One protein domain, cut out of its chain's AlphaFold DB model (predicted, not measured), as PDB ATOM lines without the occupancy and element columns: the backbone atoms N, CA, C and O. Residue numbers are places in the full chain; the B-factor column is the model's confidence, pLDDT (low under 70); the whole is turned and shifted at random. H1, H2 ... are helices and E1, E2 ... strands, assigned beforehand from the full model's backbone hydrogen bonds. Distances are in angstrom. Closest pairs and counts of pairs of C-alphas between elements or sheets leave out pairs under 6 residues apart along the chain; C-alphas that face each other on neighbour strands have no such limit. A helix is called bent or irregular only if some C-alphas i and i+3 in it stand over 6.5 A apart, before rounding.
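Overview. This is residues 4 to 10 and 27 to 157 of the 161 residues of a protein of Streptococcus ferus (UniProt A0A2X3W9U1). A small parallel sheet of three strands, E2, E3 and E4, is covered on one face by H3, and the long helix H2 packs on H3 and crosses it steeply. The bent helix H1 packs near the first residues of H2, short H5 packs on its arm H1a, and residues 155 to 156 pair beside E4. The printed part has 138 residues, with five named helices and four named strands in the order E1 H1 H2 E2 H3 E3 H4 E4 H5; the class is mixed, helices and strands. It is compact, with a radius of gyration of the C-alphas of 14.9 A and spans of 48 by 35 by 30 A.

Arrangement. E1, residues 4 to 6, pairs with no named strand. H1, residues 32 to 53, was assigned as one helix by its hydrogen bonds but is bent, with C-alphas 43 and 46 9.2 A apart; its arms are H1a, residues 32 to 43, and H1b, residues 46 to 53. H2, residues 57 to 78, touches H1b with residues 57 to 58 alone, the closest C-alphas being those of Arg 46 and Ser 58, 5.7 A apart. E2, residues 83 to 89, and E1 are near each other. H3, residues 91 to 103, touches residues 64 to 73 of H2 at a steep tilt of 55 degrees, the same way; the closest C-alphas are those of Val 69 and Val 99, 5.4 A apart. E3, residues 106 to 110, is parallel to E2, with N 86 and O 106 within hydrogen-bond range at 2.9 A. H3 is on the sheet at a height of 7.4 A, over E2 and E3. H4, residues 121 to 129, is close to but not clearly touching H3, the closest C-alphas being those of Leu 101 and Met 127, 7.7 A apart. E4, residues 134 to 137, is parallel to E3, with N 137 and O 109 at 2.8 A. E2, H3, E3 and E3, H4, E4 are strand-helix-strand units, parallel neighbour strands with a helix between, both with right-handed crossovers. H5, residues 143 to 146, touches H1a; the closest C-alphas are those of Glu 36 and Ile 144, 6.1 A apart. Every O i to N i+4 pair is within hydrogen-bond range in H1a, H2, H3 and H4, against 2 of 4 in H1b; H5 is too short for such a pair.

Along the chain. E1 begins at C-alpha 4 (51.757, -8.620, -43.173). H2 is 32.3 A long, E2 20.9 A, H3 18.4 A and H1a 16.3 A. H5 ends at C-alpha 146 (31.775, 5.769, -49.168).

Size, cuts and confidence. The C-alphas farthest apart are those of Asp 10 and Met 51, 52.5 A. Residues 11 to 26 are not printed, and C-alphas 10 and 27 are 31.5 A apart across this cut. Of the links printed whole, E3 to H4 is short and the others are tight. The mean pLDDT of the printed part is 85.0; 31 residues are under 70, among them residues 43 to 62.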
ATOM      1  N   MET A   4      50.404  -8.212 -42.805       97.44
ATOM      2  CA  MET A   4      51.757  -8.620 -43.173       97.44
ATOM      3  C   MET A   4      52.666  -7.396 -43.178       97.44
ATOM      4  O   MET A   4      52.283  -6.348 -43.692       97.44
ATOM      5  N   ALA A   5      53.866  -7.530 -42.622       97.50
ATOM      6  CA  ALA A   5      54.942  -6.565 -42.812       97.50
ATOM      7  C   ALA A   5      55.843  -7.076 -43.936       97.50
ATOM      8  O   ALA A   5      56.296  -8.220 -43.887       97.50
ATOM      9  N   VAL A   6      56.069  -6.251 -44.953       96.81
ATOM     10  CA  VAL A   6      56.864  -6.600 -46.135       96.81
ATOM     11  C   VAL A   6      57.969  -5.575 -46.347       96.81
ATOM     12  O   VAL A   6      57.791  -4.391 -46.058       96.81
ATOM     13  N   ALA A   7      59.102  -6.040 -46.859       97.12
ATOM     14  CA  ALA A   7      60.244  -5.219 -47.233       97.12
ATOM     15  C   ALA A   7      60.556  -5.454 -48.720       97.12
ATOM     16  O   ALA A   7      60.407  -6.589 -49.191       97.12
ATOM     17  N   PRO A   8      60.945  -4.415 -49.475       95.94
ATOM     18  CA  PRO A   8      61.334  -4.575 -50.865       95.94
ATOM     19  C   PRO A   8      62.637  -5.371 -50.987       95.94
ATOM     20  O   PRO A   8      63.449  -5.440 -50.061       95.94
ATOM     21  N   VAL A   9      62.832  -5.956 -52.164       96.56
ATOM     22  CA  VAL A   9      64.097  -6.577 -52.560       96.56
ATOM     23  C   VAL A   9      64.719  -5.774 -53.690       96.56
ATOM     24  O   VAL A   9      64.007  -5.259 -54.556       96.56
ATOM     25  N   ASP A  10      66.041  -5.647 -53.674       92.50
ATOM     26  CA  ASP A  10      66.771  -5.076 -54.798       92.50
ATOM     27  C   ASP A  10      66.828  -6.056 -55.988       92.50
ATOM     28  O   ASP A  10      66.369  -7.200 -55.928       92.50
ATOM     29  N   THR A  27      38.021  -7.724 -45.027       76.44
ATOM     30  CA  THR A  27      37.216  -8.924 -44.757       76.44
ATOM     31  C   THR A  27      37.172  -9.836 -45.995       76.44
ATOM     32  O   THR A  27      37.524  -9.422 -47.103       76.44
ATOM     33  N   ASN A  28      36.764 -11.096 -45.822       67.88
ATOM     34  CA  ASN A  28      36.634 -12.060 -46.914       67.88
ATOM     35  C   ASN A  28      35.705 -11.523 -48.018       67.88
ATOM     36  O   ASN A  28      34.506 -11.378 -47.808       67.88
ATOM     37  N   ALA A  29      36.241 -11.299 -49.222       54.72
ATOM     38  CA  ALA A  29      35.490 -10.741 -50.354       54.72
ATOM     39  C   ALA A  29      34.322 -11.627 -50.847       54.72
ATOM     40  O   ALA A  29      33.483 -11.162 -51.613       54.72
ATOM     41  N   GLY A  30      34.268 -12.894 -50.419       55.94
ATOM     42  CA  GLY A  30      33.158 -13.810 -50.694       55.94
ATOM     43  C   GLY A  30      31.903 -13.559 -49.849       55.94
ATOM     44  O   GLY A  30      30.857 -14.111 -50.180       55.94
ATOM     45  N   ASP A  31      31.989 -12.730 -48.802       66.31
ATOM     46  CA  ASP A  31      30.839 -12.314 -47.996       66.31
ATOM     47  C   ASP A  31      30.714 -10.776 -47.964       66.31
ATOM     48  O   ASP A  31      31.226 -10.102 -47.065       66.31
ATOM     49  N   PRO A  32      30.046 -10.176 -48.965       63.25
ATOM     50  CA  PRO A  32      29.856  -8.730 -49.016       63.25
ATOM     51  C   PRO A  32      28.990  -8.191 -47.866       63.25
ATOM     52  O   PRO A  32      29.065  -6.997 -47.574       63.25
ATOM     53  N   LYS A  33      28.195  -9.036 -47.186       66.06
ATOM     54  CA  LYS A  33      27.377  -8.605 -46.041       66.06
ATOM     55  C   LYS A  33      28.226  -8.373 -44.802       66.06
ATOM     56  O   LYS A  33      27.971  -7.407 -44.082       66.06
ATOM     57  N   ASP A  34      29.230  -9.214 -44.572       69.19
ATOM     58  CA  ASP A  34      30.190  -9.009 -43.484       69.19
ATOM     59  C   ASP A  34      30.933  -7.685 -43.678       69.19
ATOM     60  O   ASP A  34      31.038  -6.880 -42.753       69.19
ATOM     61  N   LEU A  35      31.351  -7.399 -44.914       67.44
ATOM     62  CA  LEU A  35      32.064  -6.169 -45.232       67.44
ATOM     63  C   LEU A  35      31.207  -4.909 -45.035       67.44
ATOM     64  O   LEU A  35      31.676  -3.923 -44.462       67.44
ATOM     65  N   GLU A  36      29.951  -4.932 -45.486       71.12
ATOM     66  CA  GLU A  36      29.017  -3.835 -45.238       71.12
ATOM     67  C   GLU A  36      28.742  -3.673 -43.736       71.12
ATOM     68  O   GLU A  36      28.735  -2.552 -43.234       71.12
ATOM     69  N   THR A  37      28.577  -4.773 -42.997       71.38
ATOM     70  CA  THR A  37      28.312  -4.750 -41.549       71.38
ATOM     71  C   THR A  37      29.491  -4.170 -40.768       71.38
ATOM     72  O   THR A  37      29.288  -3.342 -39.874       71.38
ATOM     73  N   ASP A  38      30.722  -4.539 -41.120       68.94
ATOM     74  CA  ASP A  38      31.940  -3.994 -40.516       68.94
ATOM     75  C   ASP A  38      32.096  -2.497 -40.835       68.94
ATOM     76  O   ASP A  38      32.377  -1.688 -39.946       68.94
ATOM     77  N   ALA A  39      31.841  -2.091 -42.084       70.62
ATOM     78  CA  ALA A  39      31.903  -0.690 -42.505       70.62
ATOM     79  C   ALA A  39      30.796   0.168 -41.860       70.62
ATOM     80  O   ALA A  39      31.057   1.276 -41.384       70.62
ATOM     81  N   GLN A  40      29.570  -0.354 -41.764       68.00
ATOM     82  CA  GLN A  40      28.483   0.263 -41.002       68.00
ATOM     83  C   GLN A  40      28.827   0.343 -39.515       68.00
ATOM     84  O   GLN A  40      28.481   1.332 -38.870       68.00
ATOM     85  N   SER A  41      29.537  -0.647 -38.969       68.31
ATOM     86  CA  SER A  41      29.977  -0.622 -37.574       68.31
ATOM     87  C   SER A  41      30.983   0.505 -37.315       68.31
ATOM     88  O   SER A  41      30.890   1.200 -36.302       68.31
ATOM     89  N   ILE A  42      31.884   0.767 -38.266       70.88
ATOM     90  CA  ILE A  42      32.750   1.954 -38.240       70.88
ATOM     91  C   ILE A  42      31.907   3.237 -38.313       70.88
ATOM     92  O   ILE A  42      32.147   4.166 -37.550       70.88
ATOM     93  N   GLY A  43      30.901   3.295 -39.192       64.50
ATOM     94  CA  GLY A  43      30.082   4.491 -39.432       64.50
ATOM     95  C   GLY A  43      29.058   4.850 -38.353       64.50
ATOM     96  O   GLY A  43      28.748   6.026 -38.167       64.50
ATOM     97  N   LEU A  44      28.505   3.864 -37.648       62.19
ATOM     98  CA  LEU A  44      27.445   4.076 -36.656       62.19
ATOM     99  C   LEU A  44      27.979   4.520 -35.286       62.19
ATOM    100  O   LEU A  44      27.203   5.048 -34.485       62.19
ATOM    101  N   GLY A  45      29.279   4.354 -35.030       58.44
ATOM    102  CA  GLY A  45      29.914   4.718 -33.765       58.44
ATOM    103  C   GLY A  45      29.515   3.807 -32.592       58.44
ATOM    104  O   GLY A  45      28.493   3.116 -32.604       58.44
ATOM    105  N   ARG A  46      30.350   3.810 -31.544       51.31
ATOM    106  CA  ARG A  46      30.287   2.868 -30.408       51.31
ATOM    107  C   ARG A  46      28.923   2.809 -29.701       51.31
ATOM    108  O   ARG A  46      28.457   1.711 -29.398       51.31
ATOM    109  N   ASP A  47      28.273   3.957 -29.501       49.00
ATOM    110  CA  ASP A  47      27.084   4.082 -28.639       49.00
ATOM    111  C   ASP A  47      25.777   3.624 -29.309       49.00
ATOM    112  O   ASP A  47      24.900   3.056 -28.656       49.00
ATOM    113  N   LYS A  48      25.634   3.808 -30.630       48.22
ATOM    114  CA  LYS A  48      24.408   3.424 -31.358       48.22
ATOM    115  C   LYS A  48      24.359   1.932 -31.705       48.22
ATOM    116  O   LYS A  48      23.270   1.368 -31.812       48.22
ATOM    117  N   LEU A  49      25.514   1.277 -31.839       48.97
ATOM    118  CA  LEU A  49      25.612  -0.170 -32.090       48.97
ATOM    119  C   LEU A  49      25.282  -1.016 -30.859       48.97
ATOM    120  O   LEU A  49      24.636  -2.056 -31.008       48.97
ATOM    121  N   TYR A  50      25.668  -0.558 -29.662       43.56
ATOM    122  CA  TYR A  50      25.304  -1.209 -28.400       43.56
ATOM    123  C   TYR A  50      23.778  -1.298 -28.241       43.56
ATOM    124  O   TYR A  50      23.251  -2.348 -27.880       43.56
ATOM    125  N   MET A  51      23.056  -0.236 -28.619       43.75
ATOM    126  CA  MET A  51      21.589  -0.214 -28.588       43.75
ATOM    127  C   MET A  51      20.913  -1.047 -29.690       43.75
ATOM    128  O   MET A  51      19.848  -1.605 -29.441       43.75
ATOM    129  N   ARG A  52      21.487  -1.151 -30.901       48.78
ATOM    130  CA  ARG A  52      20.847  -1.864 -32.033       48.78
ATOM    131  C   ARG A  52      21.046  -3.380 -32.032       48.78
ATOM    132  O   ARG A  52      20.204  -4.084 -32.578       48.78
ATOM    133  N   SER A  53      22.156  -3.876 -31.489       49.22
ATOM    134  CA  SER A  53      22.631  -5.231 -31.818       49.22
ATOM    135  C   SER A  53      22.398  -6.266 -30.714       49.22
ATOM    136  O   SER A  53      22.525  -7.459 -30.972       49.22
ATOM    137  N   GLY A  54      22.150  -5.844 -29.465       47.19
ATOM    138  CA  GLY A  54      22.053  -6.748 -28.301       47.19
ATOM    139  C   GLY A  54      23.312  -7.600 -28.025       47.19
ATOM    140  O   GLY A  54      23.324  -8.417 -27.108       47.19
ATOM    141  N   ARG A  55      24.378  -7.411 -28.814       48.78
ATOM    142  CA  ARG A  55      25.703  -8.042 -28.762       48.78
ATOM    143  C   ARG A  55      26.766  -6.976 -29.017       48.78
ATOM    144  O   ARG A  55      26.554  -6.052 -29.799       48.78
ATOM    145  N   ASN A  56      27.931  -7.149 -28.401       47.44
ATOM    146  CA  ASN A  56      29.063  -6.225 -28.441       47.44
ATOM    147  C   ASN A  56      29.798  -6.181 -29.810       47.44
ATOM    148  O   ASN A  56      31.010  -6.386 -29.857       47.44
ATOM    149  N   SER A  57      29.114  -5.899 -30.926       49.06
ATOM    150  CA  SER A  57      29.742  -5.751 -32.259       49.06
ATOM    151  C   SER A  57      30.870  -4.705 -32.246       49.06
ATOM    152  O   SER A  57      31.961  -4.947 -32.756       49.06
ATOM    153  N   SER A  58      30.672  -3.604 -31.506       51.31
ATOM    154  CA  SER A  58      31.684  -2.564 -31.273       51.31
ATOM    155  C   SER A  58      32.981  -3.104 -30.648       51.31
ATOM    156  O   SER A  58      34.060  -2.621 -30.975       51.31
ATOM    157  N   THR A  59      32.912  -4.132 -29.788       52.09
ATOM    158  CA  THR A  59      34.112  -4.692 -29.132       52.09
ATOM    159  C   THR A  59      34.976  -5.525 -30.073       52.09
ATOM    160  O   THR A  59      36.194  -5.538 -29.916       52.09
ATOM    161  N   VAL A  60      34.374  -6.188 -31.067       53.56
ATOM    162  CA  VAL A  60      35.116  -6.984 -32.056       53.56
ATOM    163  C   VAL A  60      35.874  -6.056 -32.996       53.56
ATOM    164  O   VAL A  60      37.080  -6.232 -33.167       53.56
ATOM    165  N   THR A  61      35.221  -5.016 -33.523       58.66
ATOM    166  CA  THR A  61      35.887  -3.981 -34.326       58.66
ATOM    167  C   THR A  61      36.990  -3.304 -33.507       58.66
ATOM    168  O   THR A  61      38.150  -3.350 -33.908       58.66
ATOM    169  N   ASP A  62      36.700  -2.808 -32.300       64.62
ATOM    170  CA  ASP A  62      37.712  -2.188 -31.427       64.62
ATOM    171  C   ASP A  62      38.914  -3.111 -31.152       64.62
ATOM    172  O   ASP A  62      40.063  -2.656 -31.142       64.62
ATOM    173  N   SER A  63      38.677  -4.420 -30.997       72.50
ATOM    174  CA  SER A  63      39.752  -5.400 -30.823       72.50
ATOM    175  C   SER A  63      40.661  -5.506 -32.052       72.50
ATOM    176  O   SER A  63      41.878  -5.555 -31.895       72.50
ATOM    177  N   GLN A  64      40.114  -5.462 -33.272       81.81
ATOM    178  CA  GLN A  64      40.902  -5.571 -34.504       81.81
ATOM    179  C   GLN A  64      41.800  -4.351 -34.725       81.81
ATOM    180  O   GLN A  64      42.968  -4.511 -35.087       81.81
ATOM    181  N   PHE A  65      41.282  -3.150 -34.457       87.56
ATOM    182  CA  PHE A  65      42.053  -1.907 -34.534       87.56
ATOM    183  C   PHE A  65      43.157  -1.868 -33.475       87.56
ATOM    184  O   PHE A  65      44.295  -1.506 -33.783       87.56
ATOM    185  N   LYS A  66      42.864  -2.320 -32.248       88.19
ATOM    186  CA  LYS A  66      43.879  -2.463 -31.199       88.19
ATOM    187  C   LYS A  66      44.971  -3.459 -31.592       88.19
ATOM    188  O   LYS A  66      46.147  -3.115 -31.509       88.19
ATOM    189  N   THR A  67      44.608  -4.660 -32.046       91.06
ATOM    190  CA  THR A  67      45.592  -5.654 -32.497       91.06
ATOM    191  C   THR A  67      46.409  -5.129 -33.680       91.06
ATOM    192  O   THR A  67      47.589  -5.443 -33.776       91.06
ATOM    193  N   GLY A  68      45.822  -4.302 -34.556       94.19
ATOM    194  CA  GLY A  68      46.541  -3.646 -35.653       94.19
ATOM    195  C   GLY A  68      47.656  -2.733 -35.149       94.19
ATOM    196  O   GLY A  68      48.800  -2.853 -35.580       94.19
ATOM    197  N   VAL A  69      47.350  -1.883 -34.166       96.00
ATOM    198  CA  VAL A  69      48.351  -1.023 -33.517       96.00
ATOM    199  C   VAL A  69      49.418  -1.853 -32.798       96.00
ATOM    200  O   VAL A  69      50.604  -1.554 -32.913       96.00
ATOM    201  N   ASP A  70      49.021  -2.904 -32.075       96.19
ATOM    202  CA  ASP A  70      49.959  -3.765 -31.344       96.19
ATOM    203  C   ASP A  70      50.912  -4.506 -32.309       96.19
ATOM    204  O   ASP A  70      52.112  -4.597 -32.043       96.19
ATOM    205  N   PHE A  71      50.415  -4.958 -33.467       97.81
ATOM    206  CA  PHE A  71      51.243  -5.535 -34.531       97.81
ATOM    207  C   PHE A  71      52.230  -4.512 -35.101       97.81
ATOM    208  O   PHE A  71      53.420  -4.799 -35.213       97.81
ATOM    209  N   ALA A  72      51.768  -3.297 -35.396       98.25
ATOM    210  CA  ALA A  72      52.620  -2.241 -35.931       98.25
ATOM    211  C   ALA A  72      53.764  -1.866 -34.976       98.25
ATOM    212  O   ALA A  72      54.913  -1.751 -35.397       98.25
ATOM    213  N   LYS A  73      53.477  -1.793 -33.672       98.31
ATOM    214  CA  LYS A  73      54.493  -1.597 -32.625       98.31
ATOM    215  C   LYS A  73      55.507  -2.736 -32.565       98.31
ATOM    216  O   LYS A  73      56.686  -2.497 -32.312       98.31
ATOM    217  N   ALA A  74      55.070  -3.979 -32.773       98.38
ATOM    218  CA  ALA A  74      55.980  -5.119 -32.817       98.38
ATOM    219  C   ALA A  74      56.934  -5.035 -34.022       98.38
ATOM    220  O   ALA A  74      58.126  -5.297 -33.866       98.38
ATOM    221  N   VAL A  75      56.432  -4.608 -35.186       98.25
ATOM    222  CA  VAL A  75      57.242  -4.363 -36.392       98.25
ATOM    223  C   VAL A  75      58.236  -3.223 -36.158       98.25
ATOM    224  O   VAL A  75      59.425  -3.399 -36.397       98.25
ATOM    225  N   GLU A  76      57.787  -2.092 -35.618       97.94
ATOM    226  CA  GLU A  76      58.644  -0.949 -35.274       97.94
ATOM    227  C   GLU A  76      59.758  -1.327 -34.293       97.94
ATOM    228  O   GLU A  76      60.913  -0.953 -34.481       97.94
ATOM    229  N   LYS A  77      59.444  -2.151 -33.289       98.25
ATOM    230  CA  LYS A  77      60.445  -2.674 -32.355       98.25
ATOM    231  C   LYS A  77      61.465  -3.590 -33.038       98.25
ATOM    232  O   LYS A  77      62.633  -3.578 -32.655       98.25
ATOM    233  N   ALA A  78      61.034  -4.403 -34.002       97.94
ATOM    234  CA  ALA A  78      61.917  -5.296 -34.749       97.94
ATOM    235  C   ALA A  78      62.806  -4.536 -35.750       97.94
ATOM    236  O   ALA A  78      63.947  -4.936 -35.981       97.94
ATOM    237  N   TYR A  79      62.313  -3.419 -36.292       96.88
ATOM    238  CA  TYR A  79      62.986  -2.612 -37.311       96.88
ATOM    239  C   TYR A  79      63.051  -1.123 -36.915       96.88
ATOM    240  O   TYR A  79      62.503  -0.268 -37.609       96.88
ATOM    241  N   PRO A  80      63.771  -0.762 -35.835       96.12
ATOM    242  CA  PRO A  80      63.712   0.577 -35.229       96.12
ATOM    243  C   PRO A  80      64.319   1.702 -36.080       96.12
ATOM    244  O   PRO A  80      64.212   2.871 -35.725       96.12
ATOM    245  N   ARG A  81      65.007   1.360 -37.175       95.94
ATOM    246  CA  ARG A  81      65.583   2.321 -38.132       95.94
ATOM    247  C   ARG A  81      64.834   2.354 -39.466       95.94
ATOM    248  O   ARG A  81      65.261   3.072 -40.364       95.94
ATOM    249  N   ALA A  82      63.778   1.554 -39.618       97.50
ATOM    250  CA  ALA A  82      63.007   1.511 -40.848       97.50
ATOM    251  C   ALA A  82      62.059   2.707 -40.943       97.50
ATOM    252  O   ALA A  82      61.454   3.126 -39.957       97.50
ATOM    253  N   THR A  83      61.873   3.210 -42.158       98.25
ATOM    254  CA  THR A  83      60.698   4.013 -42.489       98.25
ATOM    255  C   THR A  83      59.522   3.059 -42.661       98.25
ATOM    256  O   THR A  83      59.543   2.192 -43.536       98.25
ATOM    257  N   ILE A  84      58.508   3.198 -41.804       98.56
ATOM    258  CA  ILE A  84      57.316   2.348 -41.824       98.56
ATOM    259  C   ILE A  84      56.162   3.098 -42.482       98.56
ATOM    260  O   ILE A  84      55.839   4.229 -42.118       98.56
ATOM    261  N   THR A  85      55.517   2.442 -43.441       98.69
ATOM    262  CA  THR A  85      54.274   2.910 -44.066       98.69
ATOM    263  C   THR A  85      53.204   1.833 -43.982       98.69
ATOM    264  O   THR A  85      53.497   0.667 -43.706       98.69
ATOM    265  N   THR A  86      51.946   2.205 -44.190       98.62
ATOM    266  CA  THR A  86      50.827   1.263 -44.119       98.62
ATOM    267  C   THR A  86      49.968   1.295 -45.376       98.62
ATOM    268  O   THR A  86      49.865   2.307 -46.075       98.62
ATOM    269  N   THR A  87      49.332   0.166 -45.672       98.62
ATOM    270  CA  THR A  87      48.372   0.054 -46.767       98.62
ATOM    271  C   THR A  87      47.260  -0.940 -46.449       98.62
ATOM    272  O   THR A  87      47.342  -1.726 -45.504       98.62
ATOM    273  N   GLY A  88      46.197  -0.900 -47.244       96.94
ATOM    274  CA  GLY A  88      45.071  -1.813 -47.141       96.94
ATOM    275  C   GLY A  88      43.934  -1.433 -48.082       96.94
ATOM    276  O   GLY A  88      43.838  -0.289 -48.540       96.94
ATOM    277  N   HIS A  89      43.063  -2.401 -48.353       93.44
ATOM    278  CA  HIS A  89      41.842  -2.216 -49.134       93.44
ATOM    279  C   HIS A  89      40.604  -2.452 -48.264       93.44
ATOM    280  O   HIS A  89      40.618  -3.318 -47.385       93.44
ATOM    281  N   SER A  90      39.528  -1.710 -48.528       90.88
ATOM    282  CA  SER A  90      38.245  -1.863 -47.838       90.88
ATOM    283  C   SER A  90      38.397  -1.737 -46.309       90.88
ATOM    284  O   SER A  90      39.029  -0.779 -45.858       90.88
ATOM    285  N   LEU A  91      37.910  -2.680 -45.489       88.56
ATOM    286  CA  LEU A  91      38.132  -2.651 -44.030       88.56
ATOM    287  C   LEU A  91      39.625  -2.547 -43.651       88.56
ATOM    288  O   LEU A  91      39.989  -1.826 -42.718       88.56
ATOM    289  N   GLY A  92      40.506  -3.197 -44.417       93.19
ATOM    290  CA  GLY A  92      41.955  -3.098 -44.249       93.19
ATOM    291  C   GLY A  92      42.477  -1.679 -44.478       93.19
ATOM    292  O   GLY A  92      43.418  -1.241 -43.820       93.19
ATOM    293  N   GLY A  93      41.823  -0.912 -45.355       95.50
ATOM    294  CA  GLY A  93      42.107   0.506 -45.557       95.50
ATOM    295  C   GLY A  93      41.782   1.346 -44.320       95.50
ATOM    296  O   GLY A  93      42.602   2.157 -43.892       95.50
ATOM    297  N   SER A  94      40.633   1.111 -43.681       94.06
ATOM    298  CA  SER A  94      40.287   1.780 -42.417       94.06
ATOM    299  C   SER A  94      41.265   1.417 -41.293       94.06
ATOM    300  O   SER A  94      41.735   2.310 -40.587       94.06
ATOM    301  N   LEU A  95      41.633   0.134 -41.164       94.62
ATOM    302  CA  LEU A  95      42.656  -0.332 -40.216       94.62
ATOM    303  C   LEU A  95      43.998   0.373 -40.444       94.62
ATOM    304  O   LEU A  95      44.567   0.926 -39.503       94.62
ATOM    305  N   SER A  96      44.461   0.416 -41.695       97.81
ATOM    306  CA  SER A  96      45.695   1.102 -42.093       97.81
ATOM    307  C   SER A  96      45.665   2.584 -41.717       97.81
ATOM    308  O   SER A  96      46.583   3.070 -41.059       97.81
ATOM    309  N   MET A  97      44.588   3.301 -42.059       97.75
ATOM    310  CA  MET A  97      44.434   4.719 -41.712       97.75
ATOM    311  C   MET A  97      44.471   4.947 -40.201       97.75
ATOM    312  O   MET A  97      45.196   5.822 -39.727       97.75
ATOM    313  N   TYR A  98      43.761   4.131 -39.425       96.50
ATOM    314  CA  TYR A  98      43.758   4.261 -37.972       96.50
ATOM    315  C   TYR A  98      45.136   3.988 -37.366       96.50
ATOM    316  O   TYR A  98      45.612   4.776 -36.553       96.50
ATOM    317  N   VAL A  99      45.806   2.906 -37.774       97.75
ATOM    318  CA  VAL A  99      47.154   2.583 -37.288       97.75
ATOM    319  C   VAL A  99      48.137   3.694 -37.642       97.75
ATOM    320  O   VAL A  99      48.891   4.129 -36.774       97.75
ATOM    321  N   SER A 100      48.097   4.186 -38.881       98.38
ATOM    322  CA  SER A 100      48.989   5.254 -39.335       98.38
ATOM    323  C   SER A 100      48.835   6.532 -38.517       98.38
ATOM    324  O   SER A 100      49.833   7.124 -38.121       98.38
ATOM    325  N   LEU A 101      47.602   6.897 -38.155       98.19
ATOM    326  CA  LEU A 101      47.327   8.027 -37.277       98.19
ATOM    327  C   LEU A 101      47.899   7.808 -35.867       98.19
ATOM    328  O   LEU A 101      48.479   8.727 -35.297       98.19
ATOM    329  N   LYS A 102      47.746   6.607 -35.293       96.62
ATOM    330  CA  LYS A 102      48.224   6.315 -33.928       96.62
ATOM    331  C   LYS A 102      49.742   6.218 -33.820       96.62
ATOM    332  O   LYS A 102      50.277   6.520 -32.759       96.62
ATOM    333  N   GLN A 103      50.404   5.783 -34.886       97.38
ATOM    334  CA  GLN A 103      51.845   5.541 -34.902       97.38
ATOM    335  C   GLN A 103      52.646   6.612 -35.659       97.38
ATOM    336  O   GLN A 103      53.869   6.582 -35.639       97.38
ATOM    337  N   GLY A 104      51.981   7.567 -36.315       97.50
ATOM    338  CA  GLY A 104      52.644   8.623 -37.086       97.50
ATOM    339  C   GLY A 104      53.201   8.161 -38.438       97.50
ATOM    340  O   GLY A 104      54.091   8.808 -38.980       97.50
ATOM    341  N   TYR A 105      52.693   7.060 -38.996       98.44
ATOM    342  CA  TYR A 105      53.123   6.542 -40.300       98.44
ATOM    343  C   TYR A 105      52.409   7.248 -41.454       98.44
ATOM    344  O   TYR A 105      51.329   7.819 -41.277       98.44
ATOM    345  N   ALA A 106      52.986   7.171 -42.654       98.62
ATOM    346  CA  ALA A 106      52.261   7.477 -43.884       98.62
ATOM    347  C   ALA A 106      51.411   6.271 -44.314       98.62
ATOM    348  O   ALA A 106      51.828   5.120 -44.162       98.62
ATOM    349  N   SER A 107      50.232   6.537 -44.872       98.50
ATOM    350  CA  SER A 107      49.271   5.519 -45.292       98.50
ATOM    351  C   SER A 107      48.732   5.808 -46.683       98.50
ATOM    352  O   SER A 107      48.279   6.918 -46.975       98.50
ATOM    353  N   THR A 108      48.753   4.783 -47.534       98.50
ATOM    354  CA  THR A 108      48.071   4.789 -48.833       98.50
ATOM    355  C   THR A 108      47.120   3.608 -48.907       98.50
ATOM    356  O   THR A 108      47.549   2.459 -48.842       98.50
ATOM    357  N   THR A 109      45.826   3.875 -49.031       97.69
ATOM    358  CA  THR A 109      44.771   2.855 -48.987       97.69
ATOM    359  C   THR A 109      43.818   2.972 -50.158       97.69
ATOM    360  O   THR A 109      43.818   3.970 -50.877       97.69
ATOM    361  N   TYR A 110      42.977   1.953 -50.311       95.38
ATOM    362  CA  TYR A 110      42.042   1.835 -51.421       95.38
ATOM    363  C   TYR A 110      40.644   1.506 -50.902       95.38
ATOM    364  O   TYR A 110      40.472   0.530 -50.172       95.38
ATOM    365  N   ASN A 111      39.645   2.305 -51.275       93.12
ATOM    366  CA  ASN A 111      38.230   2.079 -50.959       93.12
ATOM    367  C   ASN A 111      37.950   1.830 -49.463       93.12
ATOM    368  O   ASN A 111      37.022   1.114 -49.096       93.12
ATOM    369  N   GLY A 112      38.768   2.391 -48.569       92.62
ATOM    370  CA  GLY A 112      38.569   2.220 -47.133       92.62
ATOM    371  C   GLY A 112      37.492   3.167 -46.609       92.62
ATOM    372  O   GLY A 112      37.611   4.368 -46.871       92.62
ATOM    373  N   PRO A 113      36.494   2.709 -45.836       92.00
ATOM    374  CA  PRO A 113      35.597   3.604 -45.107       92.00
ATOM    375  C   PRO A 113      36.362   4.645 -44.263       92.00
ATOM    376  O   PRO A 113      37.438   4.376 -43.723       92.00
ATOM    377  N   ASP A 114      35.825   5.862 -44.166       93.38
ATOM    378  CA  ASP A 114      36.366   6.953 -43.344       93.38
ATOM    379  C   ASP A 114      36.262   6.605 -41.852       93.38
ATOM    380  O   ASP A 114      35.222   6.133 -41.390       93.38
ATOM    381  N   ILE A 115      37.347   6.847 -41.111       93.25
ATOM    382  CA  ILE A 115      37.502   6.447 -39.704       93.25
ATOM    383  C   ILE A 115      37.066   7.520 -38.699       93.25
ATOM    384  O   ILE A 115      37.277   7.343 -37.503       93.25
ATOM    385  N   SER A 116      36.496   8.647 -39.139       91.94
ATOM    386  CA  SER A 116      36.214   9.803 -38.269       91.94
ATOM    387  C   SER A 116      35.337   9.500 -37.055       91.94
ATOM    388  O   SER A 116      35.444  10.184 -36.047       91.94
ATOM    389  N   GLN A 117      34.498   8.470 -37.119       86.25
ATOM    390  CA  GLN A 117      33.649   8.043 -36.002       86.25
ATOM    391  C   GLN A 117      34.423   7.278 -34.912       86.25
ATOM    392  O   GLN A 117      33.890   7.015 -33.835       86.25
ATOM    393  N   MET A 118      35.678   6.909 -35.180       84.62
ATOM    394  CA  MET A 118      36.543   6.123 -34.290       84.62
ATOM    395  C   MET A 118      37.636   6.953 -33.610       84.62
ATOM    396  O   MET A 118      38.407   6.426 -32.801       84.62
ATOM    397  N   ILE A 119      37.755   8.229 -33.974       88.31
ATOM    398  CA  ILE A 119      38.853   9.109 -33.574       88.31
ATOM    399  C   ILE A 119      38.299  10.440 -33.065       88.31
ATOM    400  O   ILE A 119      37.164  10.815 -33.345       88.31
ATOM    401  N   SER A 120      39.095  11.149 -32.275       92.06
ATOM    402  CA  SER A 120      38.694  12.432 -31.694       92.06
ATOM    403  C   SER A 120      38.656  13.556 -32.736       92.06
ATOM    404  O   SER A 120      39.347  13.502 -33.753       92.06
ATOM    405  N   ASP A 121      37.934  14.646 -32.458       94.94
ATOM    406  CA  ASP A 121      37.916  15.814 -33.354       94.94
ATOM    407  C   ASP A 121      39.309  16.439 -33.554       94.94
ATOM    408  O   ASP A 121      39.608  16.957 -34.630       94.94
ATOM    409  N   LYS A 122      40.195  16.342 -32.550       97.50
ATOM    410  CA  LYS A 122      41.602  16.762 -32.679       97.50
ATOM    411  C   LYS A 122      42.343  15.928 -33.723       97.50
ATOM    412  O   LYS A 122      43.088  16.477 -34.525       97.50
ATOM    413  N   GLU A 123      42.119  14.621 -33.729       97.38
ATOM    414  CA  GLU A 123      42.734  13.703 -34.689       97.38
ATOM    415  C   GLU A 123      42.146  13.856 -36.091       97.38
ATOM    416  O   GLU A 123      42.884  13.824 -37.070       97.38
ATOM    417  N   ILE A 124      40.838  14.108 -36.198       97.75
ATOM    418  CA  ILE A 124      40.208  14.466 -37.474       97.75
ATOM    419  C   ILE A 124      40.873  15.719 -38.042       97.75
ATOM    420  O   ILE A 124      41.265  15.725 -39.206       97.75
ATOM    421  N   LYS A 125      41.026  16.768 -37.225       98.38
ATOM    422  CA  LYS A 125      41.688  18.007 -37.643       98.38
ATOM    423  C   LYS A 125      43.138  17.753 -38.064       98.38
ATOM    424  O   LYS A 125      43.545  18.232 -39.117       98.38
ATOM    425  N   TYR A 126      43.875  16.939 -37.309       98.38
ATOM    426  CA  TYR A 126      45.232  16.539 -37.671       98.38
ATOM    427  C   TYR A 126      45.287  15.883 -39.060       98.38
ATOM    428  O   TYR A 126      46.068  16.317 -39.903       98.38
ATOM    429  N   MET A 127      44.418  14.905 -39.344       98.31
ATOM    430  CA  MET A 127      44.364  14.259 -40.665       98.31
ATOM    431  C   MET A 127      43.994  15.239 -41.787       98.31
ATOM    432  O   MET A 127      44.549  15.162 -42.882       98.31
ATOM    433  N   GLN A 128      43.086  16.184 -41.518       98.12
ATOM    434  CA  GLN A 128      42.700  17.222 -42.479       98.12
ATOM    435  C   GLN A 128      43.846  18.188 -42.808       98.12
ATOM    436  O   GLN A 128      43.884  18.706 -43.922       98.12
ATOM    437  N   GLU A 129      44.747  18.446 -41.861       98.12
ATOM    438  CA  GLU A 129      45.930  19.298 -42.042       98.12
ATOM    439  C   GLU A 129      47.092  18.536 -42.704       98.12
ATOM    440  O   GLU A 129      47.859  19.123 -43.460       98.12
ATOM    441  N   HIS A 130      47.172  17.216 -42.507       97.69
ATOM    442  CA  HIS A 130      48.249  16.349 -43.005       97.69
ATOM    443  C   HIS A 130      47.757  15.408 -44.114       97.69
ATOM    444  O   HIS A 130      48.033  14.209 -44.113       97.69
ATOM    445  N   ARG A 131      47.010  15.935 -45.090       94.06
ATOM    446  CA  ARG A 131      46.334  15.115 -46.120       94.06
ATOM    447  C   ARG A 131      47.284  14.242 -46.936       94.06
ATOM    448  O   ARG A 131      46.901  13.170 -47.388       94.06
ATOM    449  N   GLU A 132      48.523  14.682 -47.129       95.12
ATOM    450  CA  GLU A 132      49.522  13.911 -47.871       95.12
ATOM    451  C   GLU A 132      50.000  12.662 -47.125       95.12
ATOM    452  O   GLU A 132      50.405  11.697 -47.771       95.12
ATOM    453  N   GLN A 133      49.906  12.659 -45.793       98.12
ATOM    454  CA  GLN A 133      50.211  11.502 -44.957       98.12
ATOM    455  C   GLN A 133      49.112  10.433 -45.045       98.12
ATOM    456  O   GLN A 133      49.399   9.248 -44.886       98.12
ATOM    457  N   PHE A 134      47.867  10.834 -45.320       98.38
ATOM    458  CA  PHE A 134      46.684   9.971 -45.283       98.38
ATOM    459  C   PHE A 134      45.954   9.977 -46.630       98.38
ATOM    460  O   PHE A 134      44.992  10.721 -46.832       98.38
ATOM    461  N   ARG A 135      46.395   9.123 -47.557       98.31
ATOM    462  CA  ARG A 135      45.836   9.028 -48.914       98.31
ATOM    463  C   ARG A 135      44.918   7.824 -49.054       98.31
ATOM    464  O   ARG A 135      45.366   6.687 -48.969       98.31
ATOM    465  N   ASN A 136      43.635   8.062 -49.302       97.25
ATOM    466  CA  ASN A 136      42.661   7.001 -49.526       97.25
ATOM    467  C   ASN A 136      42.070   7.110 -50.931       97.25
ATOM    468  O   ASN A 136      41.183   7.927 -51.166       97.25
ATOM    469  N   TYR A 137      42.545   6.297 -51.867       96.69
ATOM    470  CA  TYR A 137      42.008   6.272 -53.223       96.69
ATOM    471  C   TYR A 137      40.647   5.591 -53.226       96.69
ATOM    472  O   TYR A 137      40.539   4.420 -52.868       96.69
ATOM    473  N   ARG A 138      39.602   6.318 -53.617       93.25
ATOM    474  CA  ARG A 138      38.231   5.805 -53.625       93.25
ATOM    475  C   ARG A 138      37.629   5.851 -55.013       93.25
ATOM    476  O   ARG A 138      37.772   6.841 -55.723       93.25
ATOM    477  N   ASN A 139      36.889   4.807 -55.360       91.44
ATOM    478  CA  ASN A 139      35.961   4.849 -56.479       91.44
ATOM    479  C   ASN A 139      34.693   5.617 -56.043       91.44
ATOM    480  O   ASN A 139      34.083   5.232 -55.040       91.44
ATOM    481  N   PRO A 140      34.256   6.669 -56.766       88.69
ATOM    482  CA  PRO A 140      33.002   7.371 -56.468       88.69
ATOM    483  C   PRO A 140      31.765   6.461 -56.454       88.69
ATOM    484  O   PRO A 140      30.792   6.755 -55.766       88.69
ATOM    485  N   HIS A 141      31.810   5.350 -57.194       88.56
ATOM    486  CA  HIS A 141      30.715   4.387 -57.321       88.56
ATOM    487  C   HIS A 141      30.783   3.238 -56.303       88.56
ATOM    488  O   HIS A 141      29.909   2.372 -56.303       88.56
ATOM    489  N   ASP A 142      31.804   3.193 -55.439       85.25
ATOM    490  CA  ASP A 142      31.889   2.179 -54.388       85.25
ATOM    491  C   ASP A 142      31.012   2.560 -53.188       85.25
ATOM    492  O   ASP A 142      31.336   3.458 -52.411       85.25
ATOM    493  N   ILE A 143      29.897   1.853 -53.014       82.75
ATOM    494  CA  ILE A 143      28.954   2.089 -51.915       82.75
ATOM    495  C   ILE A 143      29.625   1.861 -50.555       82.75
ATOM    496  O   ILE A 143      29.413   2.640 -49.625       82.75
ATOM    497  N   ILE A 144      30.460   0.825 -50.434       81.12
ATOM    498  CA  ILE A 144      31.032   0.407 -49.150       81.12
ATOM    499  C   ILE A 144      32.095   1.405 -48.702       81.12
ATOM    500  O   ILE A 144      32.023   1.921 -47.586       81.12
ATOM    501  N   GLY A 145      33.054   1.739 -49.568       79.56
ATOM    502  CA  GLY A 145      34.109   2.700 -49.249       79.56
ATOM    503  C   GLY A 145      33.590   4.104 -48.915       79.56
ATOM    504  O   GLY A 145      34.266   4.860 -48.211       79.56
ATOM    505  N   ASN A 146      32.381   4.453 -49.372       84.62
ATOM    506  CA  ASN A 146      31.775   5.769 -49.168       84.62
ATOM    507  C   ASN A 146      30.711   5.819 -48.056       84.62
ATOM    508  O   ASN A 146      30.251   6.913 -47.718       84.62
ATOM    509  N   ILE A 147      30.366   4.689 -47.427       83.94
ATOM    510  CA  ILE A 147      29.254   4.589 -46.461       83.94
ATOM    511  C   ILE A 147      29.409   5.482 -45.220       83.94
ATOM    512  O   ILE A 147      28.420   5.885 -44.611       83.94
ATOM    513  N   THR A 148      30.643   5.830 -44.846       84.69
ATOM    514  CA  THR A 148      30.942   6.667 -43.671       84.69
ATOM    515  C   THR A 148      31.320   8.110 -44.028       84.69
ATOM    516  O   THR A 148      31.732   8.887 -43.166       84.69
ATOM    517  N   GLY A 149      31.156   8.504 -45.295       90.12
ATOM    518  CA  GLY A 149      31.484   9.844 -45.778       90.12
ATOM    519  C   GLY A 149      32.993  10.095 -45.874       90.12
ATOM    520  O   GLY A 149      33.777   9.181 -46.116       90.12
ATOM    521  N   ASN A 150      33.413  11.357 -45.738       94.62
ATOM    522  CA  ASN A 150      34.813  11.792 -45.892       94.62
ATOM    523  C   ASN A 150      35.171  12.934 -44.916       94.62
ATOM    524  O   ASN A 150      35.723  13.964 -45.314       94.62
ATOM    525  N   LYS A 151      34.810  12.806 -43.630       96.00
ATOM    526  CA  LYS A 151      35.076  13.860 -42.629       96.00
ATOM    527  C   LYS A 151      36.583  14.042 -42.393       96.00
ATOM    528  O   LYS A 151      37.005  15.160 -42.114       96.00
ATOM    529  N   THR A 152      37.406  13.003 -42.563       96.00
ATOM    530  CA  THR A 152      38.879  13.116 -42.469       96.00
ATOM    531  C   THR A 152      39.518  13.837 -43.659       96.00
ATOM    532  O   THR A 152      40.669  14.249 -43.566       96.00
ATOM    533  N   LYS A 153      38.790  14.016 -44.775       96.38
ATOM    534  CA  LYS A 153      39.299  14.558 -46.052       96.38
ATOM    535  C   LYS A 153      40.477  13.772 -46.652       96.38
ATOM    536  O   LYS A 153      41.219  14.318 -47.475       96.38
ATOM    537  N   SER A 154      40.616  12.500 -46.280       95.81
ATOM    538  CA  SER A 154      41.637  11.583 -46.805       95.81
ATOM    539  C   SER A 154      41.285  11.011 -48.184       95.81
ATOM    540  O   SER A 154      42.172  10.519 -48.879       95.81
ATOM    541  N   ALA A 155      40.014  11.080 -48.606       95.75
ATOM    542  CA  ALA A 155      39.606  10.539 -49.899       95.75
ATOM    543  C   ALA A 155      40.212  11.319 -51.079       95.75
ATOM    544  O   ALA A 155      40.131  12.551 -51.139       95.75
ATOM    545  N   ILE A 156      40.758  10.566 -52.031       95.81
ATOM    546  CA  ILE A 156      41.212  11.003 -53.347       95.81
ATOM    547  C   ILE A 156      40.386  10.221 -54.363       95.81
ATOM    548  O   ILE A 156      40.414   8.991 -54.369       95.81
ATOM    549  N   TYR A 157      39.654  10.930 -55.213       92.00
ATOM    550  CA  TYR A 157      38.909  10.325 -56.311       92.00
ATOM    551  C   TYR A 157      39.749  10.501 -57.574       92.00
ATOM    552  O   TYR A 157      39.867  11.633 -58.041       92.00
TER     553      TYR A 157